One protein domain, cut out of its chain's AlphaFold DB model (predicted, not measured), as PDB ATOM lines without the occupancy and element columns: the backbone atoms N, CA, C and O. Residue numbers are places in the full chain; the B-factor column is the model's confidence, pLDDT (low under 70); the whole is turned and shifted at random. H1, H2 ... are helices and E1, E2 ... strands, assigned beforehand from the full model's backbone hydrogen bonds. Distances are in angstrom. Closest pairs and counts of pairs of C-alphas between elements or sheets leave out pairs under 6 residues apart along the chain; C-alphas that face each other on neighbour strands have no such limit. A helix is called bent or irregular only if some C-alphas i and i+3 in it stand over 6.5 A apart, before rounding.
ATOM      1  N   ASN A  58     -38.758  16.686  12.338       89.19
ATOM      2  CA  ASN A  58     -38.509  16.147  11.000       89.19
ATOM      3  C   ASN A  58     -38.085  17.206   9.972       89.19
ATOM      4  O   ASN A  58     -38.009  16.895   8.784       89.19
ATOM      5  N   SER A  59     -37.831  18.445  10.408       86.75
ATOM      6  CA  SER A  59     -37.274  19.470   9.528       86.75
ATOM      7  C   SER A  59     -35.878  19.043   9.067       86.75
ATOM      8  O   SER A  59     -35.056  18.677   9.912       86.75
ATOM      9  N   PRO A  60     -35.589  19.056   7.756       89.44
ATOM     10  CA  PRO A  60     -34.258  18.728   7.267       89.44
ATOM     11  C   PRO A  60     -33.250  19.807   7.713       89.44
ATOM     12  O   PRO A  60     -33.603  20.991   7.708       89.44
ATOM     13  N   PRO A  61     -31.999  19.449   8.065       87.44
ATOM     14  CA  PRO A  61     -30.995  20.412   8.535       87.44
ATOM     15  C   PRO A  61     -30.726  21.562   7.551       87.44
ATOM     16  O   PRO A  61     -30.414  22.686   7.950       87.44
ATOM     17  N   GLU A  62     -30.868  21.299   6.250       91.62
ATOM     18  CA  GLU A  62     -30.725  22.292   5.189       91.62
ATOM     19  C   GLU A  62     -31.745  23.428   5.327       91.62
ATOM     20  O   GLU A  62     -31.395  24.583   5.093       91.62
ATOM     21  N   ALA A  63     -32.972  23.131   5.776       90.56
ATOM     22  CA  ALA A  63     -34.005  24.144   5.978       90.56
ATOM     23  C   ALA A  63     -33.584  25.171   7.035       90.56
ATOM     24  O   ALA A  63     -33.793  26.370   6.855       90.56
ATOM     25  N   SER A  64     -32.940  24.730   8.115       88.75
ATOM     26  CA  SER A  64     -32.467  25.637   9.164       88.75
ATOM     27  C   SER A  64     -31.296  26.496   8.708       88.75
ATOM     28  O   SER A  64     -31.260  27.694   8.996       88.75
ATOM     29  N   ILE A  65     -30.372  25.936   7.922       91.50
ATOM     30  CA  ILE A  65     -29.271  26.709   7.330       91.50
ATOM     31  C   ILE A  65     -29.815  27.783   6.380       91.50
ATOM     32  O   ILE A  65     -29.402  28.946   6.461       91.50
ATOM     33  N   ASP A  66     -30.758  27.424   5.512       93.38
ATOM     34  CA  ASP A  66     -31.360  28.350   4.552       93.38
ATOM     35  C   ASP A  66     -32.224  29.413   5.241       93.38
ATOM     36  O   ASP A  66     -32.210  30.583   4.838       93.38
ATOM     37  N   TYR A  67     -32.903  29.059   6.336       91.19
ATOM     38  CA  TYR A  67     -33.617  30.018   7.176       91.19
ATOM     39  C   TYR A  67     -32.678  31.067   7.769       91.19
ATOM     40  O   TYR A  67     -32.864  32.269   7.553       91.19
ATOM     41  N   ILE A  68     -31.618  30.624   8.446       91.50
ATOM     42  CA  ILE A  68     -30.636  31.507   9.091       91.50
ATOM     43  C   ILE A  68     -29.955  32.422   8.070       91.50
ATOM     44  O   ILE A  68     -29.686  33.583   8.365       91.50
ATOM     45  N   ARG A  69     -29.676  31.937   6.857       91.31
ATOM     46  CA  ARG A  69     -28.958  32.722   5.840       91.31
ATOM     47  C   ARG A  69     -29.844  33.705   5.090       91.31
ATOM     48  O   ARG A  69     -29.410  34.823   4.817       91.31
ATOM     49  N   VAL A  70     -31.045  33.272   4.721       92.50
ATOM     50  CA  VAL A  70     -31.884  33.979   3.750       92.50
ATOM     51  C   VAL A  70     -33.286  34.181   4.301       92.50
ATOM     52  O   VAL A  70     -33.739  35.320   4.426       92.50
ATOM     53  N   TRP A  71     -33.976  33.097   4.656       92.19
ATOM     54  CA  TRP A  71     -35.432  33.150   4.796       92.19
ATOM     55  C   TRP A  71     -35.940  33.823   6.072       92.19
ATOM     56  O   TRP A  71     -37.058  34.324   6.041       92.19
ATOM     57  N   HIS A  72     -35.137  33.972   7.132       88.94
ATOM     58  CA  HIS A  72     -35.529  34.730   8.334       88.94
ATOM     59  C   HIS A  72     -35.929  36.185   8.031       88.94
ATOM     60  O   HIS A  72     -36.786  36.738   8.713       88.94
ATOM     61  N   ARG A  73     -35.349  36.808   6.993       89.06
ATOM     62  CA  ARG A  73     -35.680  38.189   6.575       89.06
ATOM     63  C   ARG A  73     -36.938  38.277   5.726       89.06
ATOM     64  O   ARG A  73     -37.522  39.348   5.601       89.06
ATOM     65  N   HIS A  74     -37.304  37.166   5.102       90.81
ATOM     66  CA  HIS A  74     -38.465  37.054   4.230       90.81
ATOM     67  C   HIS A  74     -39.652  36.410   4.942       90.81
ATOM     68  O   HIS A  74     -40.718  36.312   4.351       90.81
ATOM     69  N   ASP A  75     -39.473  35.977   6.190       89.00
ATOM     70  CA  ASP A  75     -40.496  35.314   6.977       89.00
ATOM     71  C   ASP A  75     -41.573  36.316   7.428       89.00
ATOM     72  O   ASP A  75     -41.332  37.121   8.340       89.00
ATOM     73  N   PRO A  76     -42.791  36.263   6.857       87.75
ATOM     74  CA  PRO A  76     -43.847  37.207   7.203       87.75
ATOM     75  C   PRO A  76     -44.343  37.016   8.647       87.75
ATOM     76  O   PRO A  76     -44.988  37.906   9.204       87.75
ATOM     77  N   ARG A  77     -44.024  35.883   9.291       84.12
ATOM     78  CA  ARG A  77     -44.369  35.608  10.693       84.12
ATOM     79  C   ARG A  77     -43.561  36.474  11.654       84.12
ATOM     80  O   ARG A  77     -44.066  36.797  12.726       84.12
ATOM     81  N   GLY A  78     -42.354  36.899  11.270       81.69
ATOM     82  CA  GLY A  78     -41.495  37.738  12.111       81.69
ATOM     83  C   GLY A  78     -42.176  39.049  12.515       81.69
ATOM     84  O   GLY A  78     -42.207  39.389  13.697       81.69
ATOM     85  N   ALA A  79     -42.814  39.729  11.558       81.00
ATOM     86  CA  ALA A  79     -43.539  40.978  11.809       81.00
ATOM     87  C   ALA A  79     -44.746  40.789  12.745       81.00
ATOM     88  O   ALA A  79     -45.042  41.660  13.562       81.00
ATOM     89  N   ILE A  80     -45.428  39.641  12.659       81.38
ATOM     90  CA  ILE A  80     -46.552  39.314  13.545       81.38
ATOM     91  C   ILE A  80     -46.040  39.129  14.971       81.38
ATOM     92  O   ILE A  80     -46.541  39.777  15.886       81.38
ATOM     93  N   VAL A  81     -45.018  38.291  15.156       78.00
ATOM     94  CA  VAL A  81     -44.461  37.975  16.481       78.00
ATOM     95  C   VAL A  81     -43.912  39.224  17.168       78.00
ATOM     96  O   VAL A  81     -44.147  39.405  18.358       78.00
ATOM     97  N   GLN A  82     -43.256  40.126  16.430       78.62
ATOM     98  CA  GLN A  82     -42.769  41.406  16.964       78.62
ATOM     99  C   GLN A  82     -43.890  42.320  17.481       78.62
ATOM    100  O   GLN A  82     -43.663  43.109  18.396       78.62
ATOM    101  N   GLY A  83     -45.091  42.232  16.904       78.88
ATOM    102  CA  GLY A  83     -46.255  43.012  17.329       78.88
ATOM    103  C   GLY A  83     -47.062  42.376  18.465       78.88
ATOM    104  O   GLY A  83     -47.985  43.009  18.980       78.88
ATOM    105  N   MET A  84     -46.759  41.135  18.853       80.31
ATOM    106  CA  MET A  84     -47.502  40.410  19.880       80.31
ATOM    107  C   MET A  84     -46.921  40.659  21.278       80.31
ATOM    108  O   MET A  84     -45.701  40.674  21.447       80.31
ATOM    109  N   PRO A  85     -47.765  40.808  22.320       78.12
ATOM    110  CA  PRO A  85     -47.272  40.769  23.690       78.12
ATOM    111  C   PRO A  85     -46.701  39.378  24.002       78.12
ATOM    112  O   PRO A  85     -47.047  38.388  23.358       78.12
ATOM    113  N   VAL A  86     -45.852  39.293  25.024       80.69
ATOM    114  CA  VAL A  86     -45.339  38.010  25.519       80.69
ATOM    115  C   VAL A  86     -46.484  37.181  26.107       80.69
ATOM    116  O   VAL A  86     -47.293  37.695  26.881       80.69
ATOM    117  N   GLY A  87     -46.535  35.892  25.761       75.56
ATOM    118  CA  GLY A  87     -47.476  34.915  26.324       75.56
ATOM    119  C   GLY A  87     -48.494  34.347  25.325       75.56
ATOM    120  O   GLY A  87     -48.616  33.122  25.249       75.56
ATOM    121  N   PRO A  88     -49.231  35.171  24.555       75.31
ATOM    122  CA  PRO A  88     -50.155  34.673  23.544       75.31
ATOM    123  C   PRO A  88     -49.489  33.864  22.432       75.31
ATOM    124  O   PRO A  88     -48.351  34.106  22.032       75.31
ATOM    125  N   TRP A  89     -50.258  32.913  21.911       77.00
ATOM    126  CA  TRP A  89     -49.870  32.033  20.817       77.00
ATOM    127  C   TRP A  89     -50.380  32.624  19.503       77.00
ATOM    128  O   TRP A  89     -51.576  32.886  19.366       77.00
ATOM    129  N   GLY A  90     -49.485  32.847  18.542       73.44
ATOM    130  CA  GLY A  90     -49.840  33.334  17.209       73.44
ATOM    131  C   GLY A  90     -49.877  32.172  16.235       73.44
ATOM    132  O   GLY A  90     -48.897  31.439  16.149       73.44
ATOM    133  N   SER A  91     -50.976  31.985  15.505       79.75
ATOM    134  CA  SER A  91     -51.079  30.914  14.510       79.75
ATOM    135  C   SER A  91     -51.259  31.467  13.109       79.75
ATOM    136  O   SER A  91     -52.100  32.331  12.882       79.75
ATOM    137  N   CYS A  92     -50.484  30.942  12.161       76.19
ATOM    138  CA  CYS A  92     -50.438  31.440  10.788       76.19
ATOM    139  C   CYS A  92     -51.815  31.528  10.112       76.19
ATOM    140  O   CYS A  92     -52.073  32.515   9.437       76.19
ATOM    141  N   HIS A  93     -52.722  30.573  10.339       75.25
ATOM    142  CA  HIS A  93     -54.067  30.593   9.743       75.25
ATOM    143  C   HIS A  93     -54.962  31.747  10.219       75.25
ATOM    144  O   HIS A  93     -55.968  32.033   9.579       75.25
ATOM    145  N   HIS A  94     -54.631  32.411  11.330       79.44
ATOM    146  CA  HIS A  94     -55.336  33.624  11.750       79.44
ATOM    147  C   HIS A  94     -54.849  34.878  11.013       79.44
ATOM    148  O   HIS A  94     -55.513  35.911  11.071       79.44
ATOM    149  N   HIS A  95     -53.696  34.802  10.346       79.56
ATOM    150  CA  HIS A  95     -53.018  35.960   9.765       79.56
ATOM    151  C   HIS A  95     -52.808  35.853   8.252       79.56
ATOM    152  O   HIS A  95     -52.718  36.879   7.585       79.56
ATOM    153  N   PHE A  96     -52.751  34.636   7.710       83.62
ATOM    154  CA  PHE A  96     -52.516  34.369   6.297       83.62
ATOM    155  C   PHE A  96     -53.636  33.496   5.740       83.62
ATOM    156  O   PHE A  96     -53.848  32.372   6.199       83.62
ATOM    157  N   ASP A  97     -54.345  34.024   4.745       85.31
ATOM    158  CA  ASP A  97     -55.298  33.248   3.961       85.31
ATOM    159  C   ASP A  97     -54.585  32.417   2.878       85.31
ATOM    160  O   ASP A  97     -53.385  32.564   2.627       85.31
ATOM    161  N   GLU A  98     -55.325  31.513   2.234       84.62
ATOM    162  CA  GLU A  98     -54.766  30.647   1.188       84.62
ATOM    163  C   GLU A  98     -54.200  31.458   0.016       84.62
ATOM    164  O   GLU A  98     -53.124  31.142  -0.486       84.62
ATOM    165  N   GLY A  99     -54.856  32.560  -0.362       87.06
ATOM    166  CA  GLY A  99     -54.391  33.418  -1.448       87.06
ATOM    167  C   GLY A  99     -53.060  34.109  -1.137       87.06
ATOM    168  O   GLY A  99     -52.251  34.320  -2.040       87.06
ATOM    169  N   PHE A 100     -52.811  34.475   0.121       88.31
ATOM    170  CA  PHE A 100     -51.518  34.981   0.572       88.31
ATOM    171  C   PHE A 100     -50.448  33.894   0.451       88.31
ATOM    172  O   PHE A 100     -49.423  34.117  -0.193       88.31
ATOM    173  N   VAL A 101     -50.714  32.707   1.001       87.06
ATOM    174  CA  VAL A 101     -49.776  31.571   0.996       87.06
ATOM    175  C   VAL A 101     -49.402  31.147  -0.428       87.06
ATOM    176  O   VAL A 101     -48.244  30.825  -0.684       87.06
ATOM    177  N   GLU A 102     -50.342  31.176  -1.371       89.00
ATOM    178  CA  GLU A 102     -50.108  30.846  -2.788       89.00
ATOM    179  C   GLU A 102     -49.158  31.814  -3.503       89.00
ATOM    180  O   GLU A 102     -48.522  31.440  -4.489       89.00
ATOM    181  N   ARG A 103     -49.057  33.062  -3.033       91.38
ATOM    182  CA  ARG A 103     -48.271  34.121  -3.687       91.38
ATOM    183  C   ARG A 103     -46.968  34.442  -2.971       91.38
ATOM    184  O   ARG A 103     -46.069  35.015  -3.583       91.38
ATOM    185  N   ASP A 104     -46.879  34.121  -1.688       91.19
ATOM    186  CA  ASP A 104     -45.758  34.517  -0.857       91.19
ATOM    187  C   ASP A 104     -44.518  33.614  -1.084       91.19
ATOM    188  O   ASP A 104     -44.606  32.384  -0.969       91.19
ATOM    189  N   PRO A 105     -43.342  34.196  -1.407       93.38
ATOM    190  CA  PRO A 105     -42.126  33.433  -1.680       93.38
ATOM    191  C   PRO A 105     -41.638  32.591  -0.503       93.38
ATOM    192  O   PRO A 105     -41.104  31.508  -0.730       93.38
ATOM    193  N   PHE A 106     -41.821  33.048   0.739       92.56
ATOM    194  CA  PHE A 106     -41.392  32.293   1.913       92.56
ATOM    195  C   PHE A 106     -42.171  30.978   2.023       92.56
ATOM    196  O   PHE A 106     -41.591  29.922   2.284       92.56
ATOM    197  N   PHE A 107     -43.474  30.996   1.743       90.19
ATOM    198  CA  PHE A 107     -44.260  29.766   1.712       90.19
ATOM    199  C   PHE A 107     -43.908  28.882   0.509       90.19
ATOM    200  O   PHE A 107     -43.611  27.701   0.690       90.19
ATOM    201  N   GLN A 108     -43.906  29.440  -0.704       92.44
ATOM    202  CA  GLN A 108     -43.790  28.655  -1.941       92.44
ATOM    203  C   GLN A 108     -42.377  28.144  -2.236       92.44
ATOM    204  O   GLN A 108     -42.224  27.068  -2.808       92.44
ATOM    205  N   GLN A 109     -41.341  28.905  -1.882       94.12
ATOM    206  CA  GLN A 109     -39.955  28.600  -2.259       94.12
ATOM    207  C   GLN A 109     -39.129  28.034  -1.103       94.12
ATOM    208  O   GLN A 109     -38.072  27.461  -1.347       94.12
ATOM    209  N   PHE A 110     -39.613  28.159   0.135       92.44
ATOM    210  CA  PHE A 110     -38.922  27.661   1.321       92.44
ATOM    211  C   PHE A 110     -39.771  26.675   2.116       92.44
ATOM    212  O   PHE A 110     -39.448  25.488   2.162       92.44
ATOM    213  N   LEU A 111     -40.874  27.129   2.719       88.75
ATOM    214  CA  LEU A 111     -41.573  26.319   3.714       88.75
ATOM    215  C   LEU A 111     -42.188  25.055   3.103       88.75
ATOM    216  O   LEU A 111     -41.983  23.959   3.620       88.75
ATOM    217  N   ILE A 112     -42.920  25.188   1.995       89.50
ATOM    218  CA  ILE A 112     -43.566  24.062   1.308       89.50
ATOM    219  C   ILE A 112     -42.525  23.082   0.733       89.50
ATOM    220  O   ILE A 112     -42.654  21.887   1.016       89.50
ATOM    221  N   PRO A 113     -41.479  23.530  -0.000       91.31
ATOM    222  CA  PRO A 113     -40.431  22.642  -0.512       91.31
ATOM    223  C   PRO A 113     -39.718  21.806   0.552       91.31
ATOM    224  O   PRO A 113     -39.393  20.651   0.290       91.31
ATOM    225  N   TYR A 114     -39.527  22.342   1.761       90.56
ATOM    226  CA  TYR A 114     -38.908  21.603   2.869       90.56
ATOM    227  C   TYR A 114     -39.861  20.664   3.624       90.56
ATOM    228  O   TYR A 114     -39.492  20.110   4.656       90.56
ATOM    229  N   GLY A 115     -41.076  20.436   3.115       83.75
ATOM    230  CA  GLY A 115     -42.059  19.535   3.727       83.75
ATOM    231  C   GLY A 115     -43.040  20.239   4.664       83.75
ATOM    232  O   GLY A 115     -43.916  19.599   5.241       83.75
ATOM    233  N   GLY A 116     -42.971  21.567   4.752       73.56
ATOM    234  CA  GLY A 116     -43.857  22.382   5.571       73.56
ATOM    235  C   GLY A 116     -45.256  22.601   4.989       73.56
ATOM    236  O   GLY A 116     -46.003  23.430   5.497       73.56
ATOM    237  N   ALA A 117     -45.648  21.862   3.946       57.97
ATOM    238  CA  ALA A 117     -46.956  21.980   3.293       57.97
ATOM    239  C   ALA A 117     -48.150  21.731   4.239       57.97
ATOM    240  O   ALA A 117     -49.249  22.231   3.999       57.97
ATOM    241  N   GLY A 118     -47.935  20.985   5.332       52.50
ATOM    242  CA  GLY A 118     -48.913  20.780   6.405       52.50
ATOM    243  C   GLY A 118     -48.946  21.885   7.471       52.50
ATOM    244  O   GLY A 118     -49.881  21.913   8.270       52.50
ATOM    245  N   LEU A 119     -47.981  22.819   7.493       53.09
ATOM    246  CA  LEU A 119     -47.951  23.948   8.435       53.09
ATOM    247  C   LEU A 119     -48.957  25.034   8.029       53.09
ATOM    248  O   LEU A 119     -48.613  26.177   7.750       53.09
ATOM    249  N   ARG A 120     -50.248  24.701   8.085       42.72
ATOM    250  CA  ARG A 120     -51.329  25.699   8.154       42.72
ATOM    251  C   ARG A 120     -51.378  26.384   9.533       42.72
ATOM    252  O   ARG A 120     -52.084  27.364   9.735       42.72
ATOM    253  N   ALA A 121     -50.579  25.910  10.487       41.50
ATOM    254  CA  ALA A 121     -50.405  26.490  11.808       41.50
ATOM    255  C   ALA A 121     -48.937  26.355  12.243       41.50
ATOM    256  O   ALA A 121     -48.590  25.449  12.991       41.50
ATOM    257  N   ALA A 122     -48.049  27.242  11.778       52.56
ATOM    258  CA  ALA A 122     -46.838  27.487  12.555       52.56
ATOM    259  C   ALA A 122     -47.260  28.352  13.741       52.56
ATOM    260  O   ALA A 122     -47.743  29.473  13.540       52.56
ATOM    261  N   THR A 123     -47.148  27.804  14.948       54.53
ATOM    262  CA  THR A 123     -47.406  28.576  16.153       54.53
ATOM    263  C   THR A 123     -46.116  29.187  16.647       54.53
ATOM    264  O   THR A 123     -45.156  28.486  16.948       54.53
ATOM    265  N   SER A 124     -46.100  30.511  16.684       54.75
ATOM    266  CA  SER A 124     -44.978  31.279  17.201       54.75
ATOM    267  C   SER A 124     -45.384  31.920  18.519       54.75
ATOM    268  O   SER A 124     -46.524  32.365  18.681       54.75
ATOM    269  N   ILE A 125     -44.449  31.951  19.459       51.53
ATOM    270  CA  ILE A 125     -44.602  32.647  20.730       51.53
ATOM    271  C   ILE A 125     -43.507  33.705  20.827       51.53
ATOM    272  O   ILE A 125     -42.326  33.407  20.648       51.53
ATOM    273  N   ALA A 126     -43.905  34.946  21.098       52.38
ATOM    274  CA  ALA A 126     -42.962  35.971  21.508       52.38
ATOM    275  C   ALA A 126     -42.507  35.637  22.933       52.38
ATOM    276  O   ALA A 126     -43.328  35.563  23.852       52.38
ATOM    277  N   THR A 127     -41.209  35.412  23.115       46.91
ATOM    278  CA  THR A 127     -40.604  35.275  24.443       46.91
ATOM    279  C   THR A 127     -39.742  36.500  24.702       46.91
ATOM    280  O   THR A 127     -39.023  36.958  23.816       46.91
TER     281      THR A 127
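What this domain is: This is residues 58 to 127 of the 129 residues of an uncharacterized protein of Methyloversatilis universalis (strain ATCC BAA-1314 / JCM 13912 / FAM5) (UniProt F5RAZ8). A short antiparallel ribbon of two strands, E1 and E2, packs on the helix H2 at one end of the domain, and three more short helices lie toward the other end, where H3 and H4 make a corner and H1 is near H4. The contacts between the helices are few, and the long link of residues 112 to 122 leads from H4 back to the ribbon. The printed part has 70 residues with four named helices and two named strands, in the order H1, H2, E1, H3, H4, E2, and its class is mostly helix. The whole is compact, with a radius of gyration of the C-alphas of 12.0 A, and its outline is rounded, with spans of 30 by 26 by 22 A.

Where its parts are: The strands are E1, residues 89 to 91, 6.5 A from first to last C-alpha, and E2, residues 123 to 125, 6.7 A. C-alpha 125, where E2 ends, is at (-44.602, 32.647, 20.730). H2 holds residues 76 to 83 and is 11.9 A long. H1, residues 61 to 69, is the longest helix at 12.8 A and begins with C-alpha 61 at (-30.995, 20.412, 8.535). H3 holds residues 98 to 103, 8.8 A, and H4 residues 105 to 111, 8.9 A. H4 is irregular, but only just: C-alphas 108 and 111 are 6.51 A apart.

How they stand to each other: E1 and E2 are antiparallel neighbours at 147 degrees. Of the C-alphas that face each other, those of Ser 91 and Thr 123 are 4.7 A apart. N 90 and O 124, and N 124 and O 90, are within hydrogen-bond range, each pair at 3.0 A. The closest C-alphas of H2 and E2 are those of Val 81 and Ser 124, 6.8 A apart; those of H2 and E1 are Val 81 and Gly 90, 7.1 A. H2 and H4 are close but not clearly touching, with Pro 76 and Phe 106 the closest C-alphas at 7.6 A, and are about perpendicular at 86 degrees. H3 and H4 only just touch, and only at the corner, with 3 pairs of C-alphas within 8 A; the closest are those of Val 101 and Phe 107, 5.8 A apart. Their lines are about perpendicular at 73 degrees. H1 and H4 are close but not clearly touching, with Ala 63 and Phe 110 the closest C-alphas at 7.6 A, and run opposite ways at a steep tilt of 40 degrees. H1 is apart from H2, H3, E1 and E2. In H1 and H4 every O i to N i+4 pair is within hydrogen-bond range; in H2 3 of 4 are, and in H3 1 of 2.

The domain as a whole: The two C-alphas farthest apart are those of Pro 85 and Pro 113, at 31.0 A. The printed part has no cut. The link from H4 to E2, 11 residues, is long; those from H2 to E1 and from H3 to H4 are tight. The mean pLDDT of the printed part is 80.4, and residues 117 to 127, of which 123 to 125 belong to E2, are under 70.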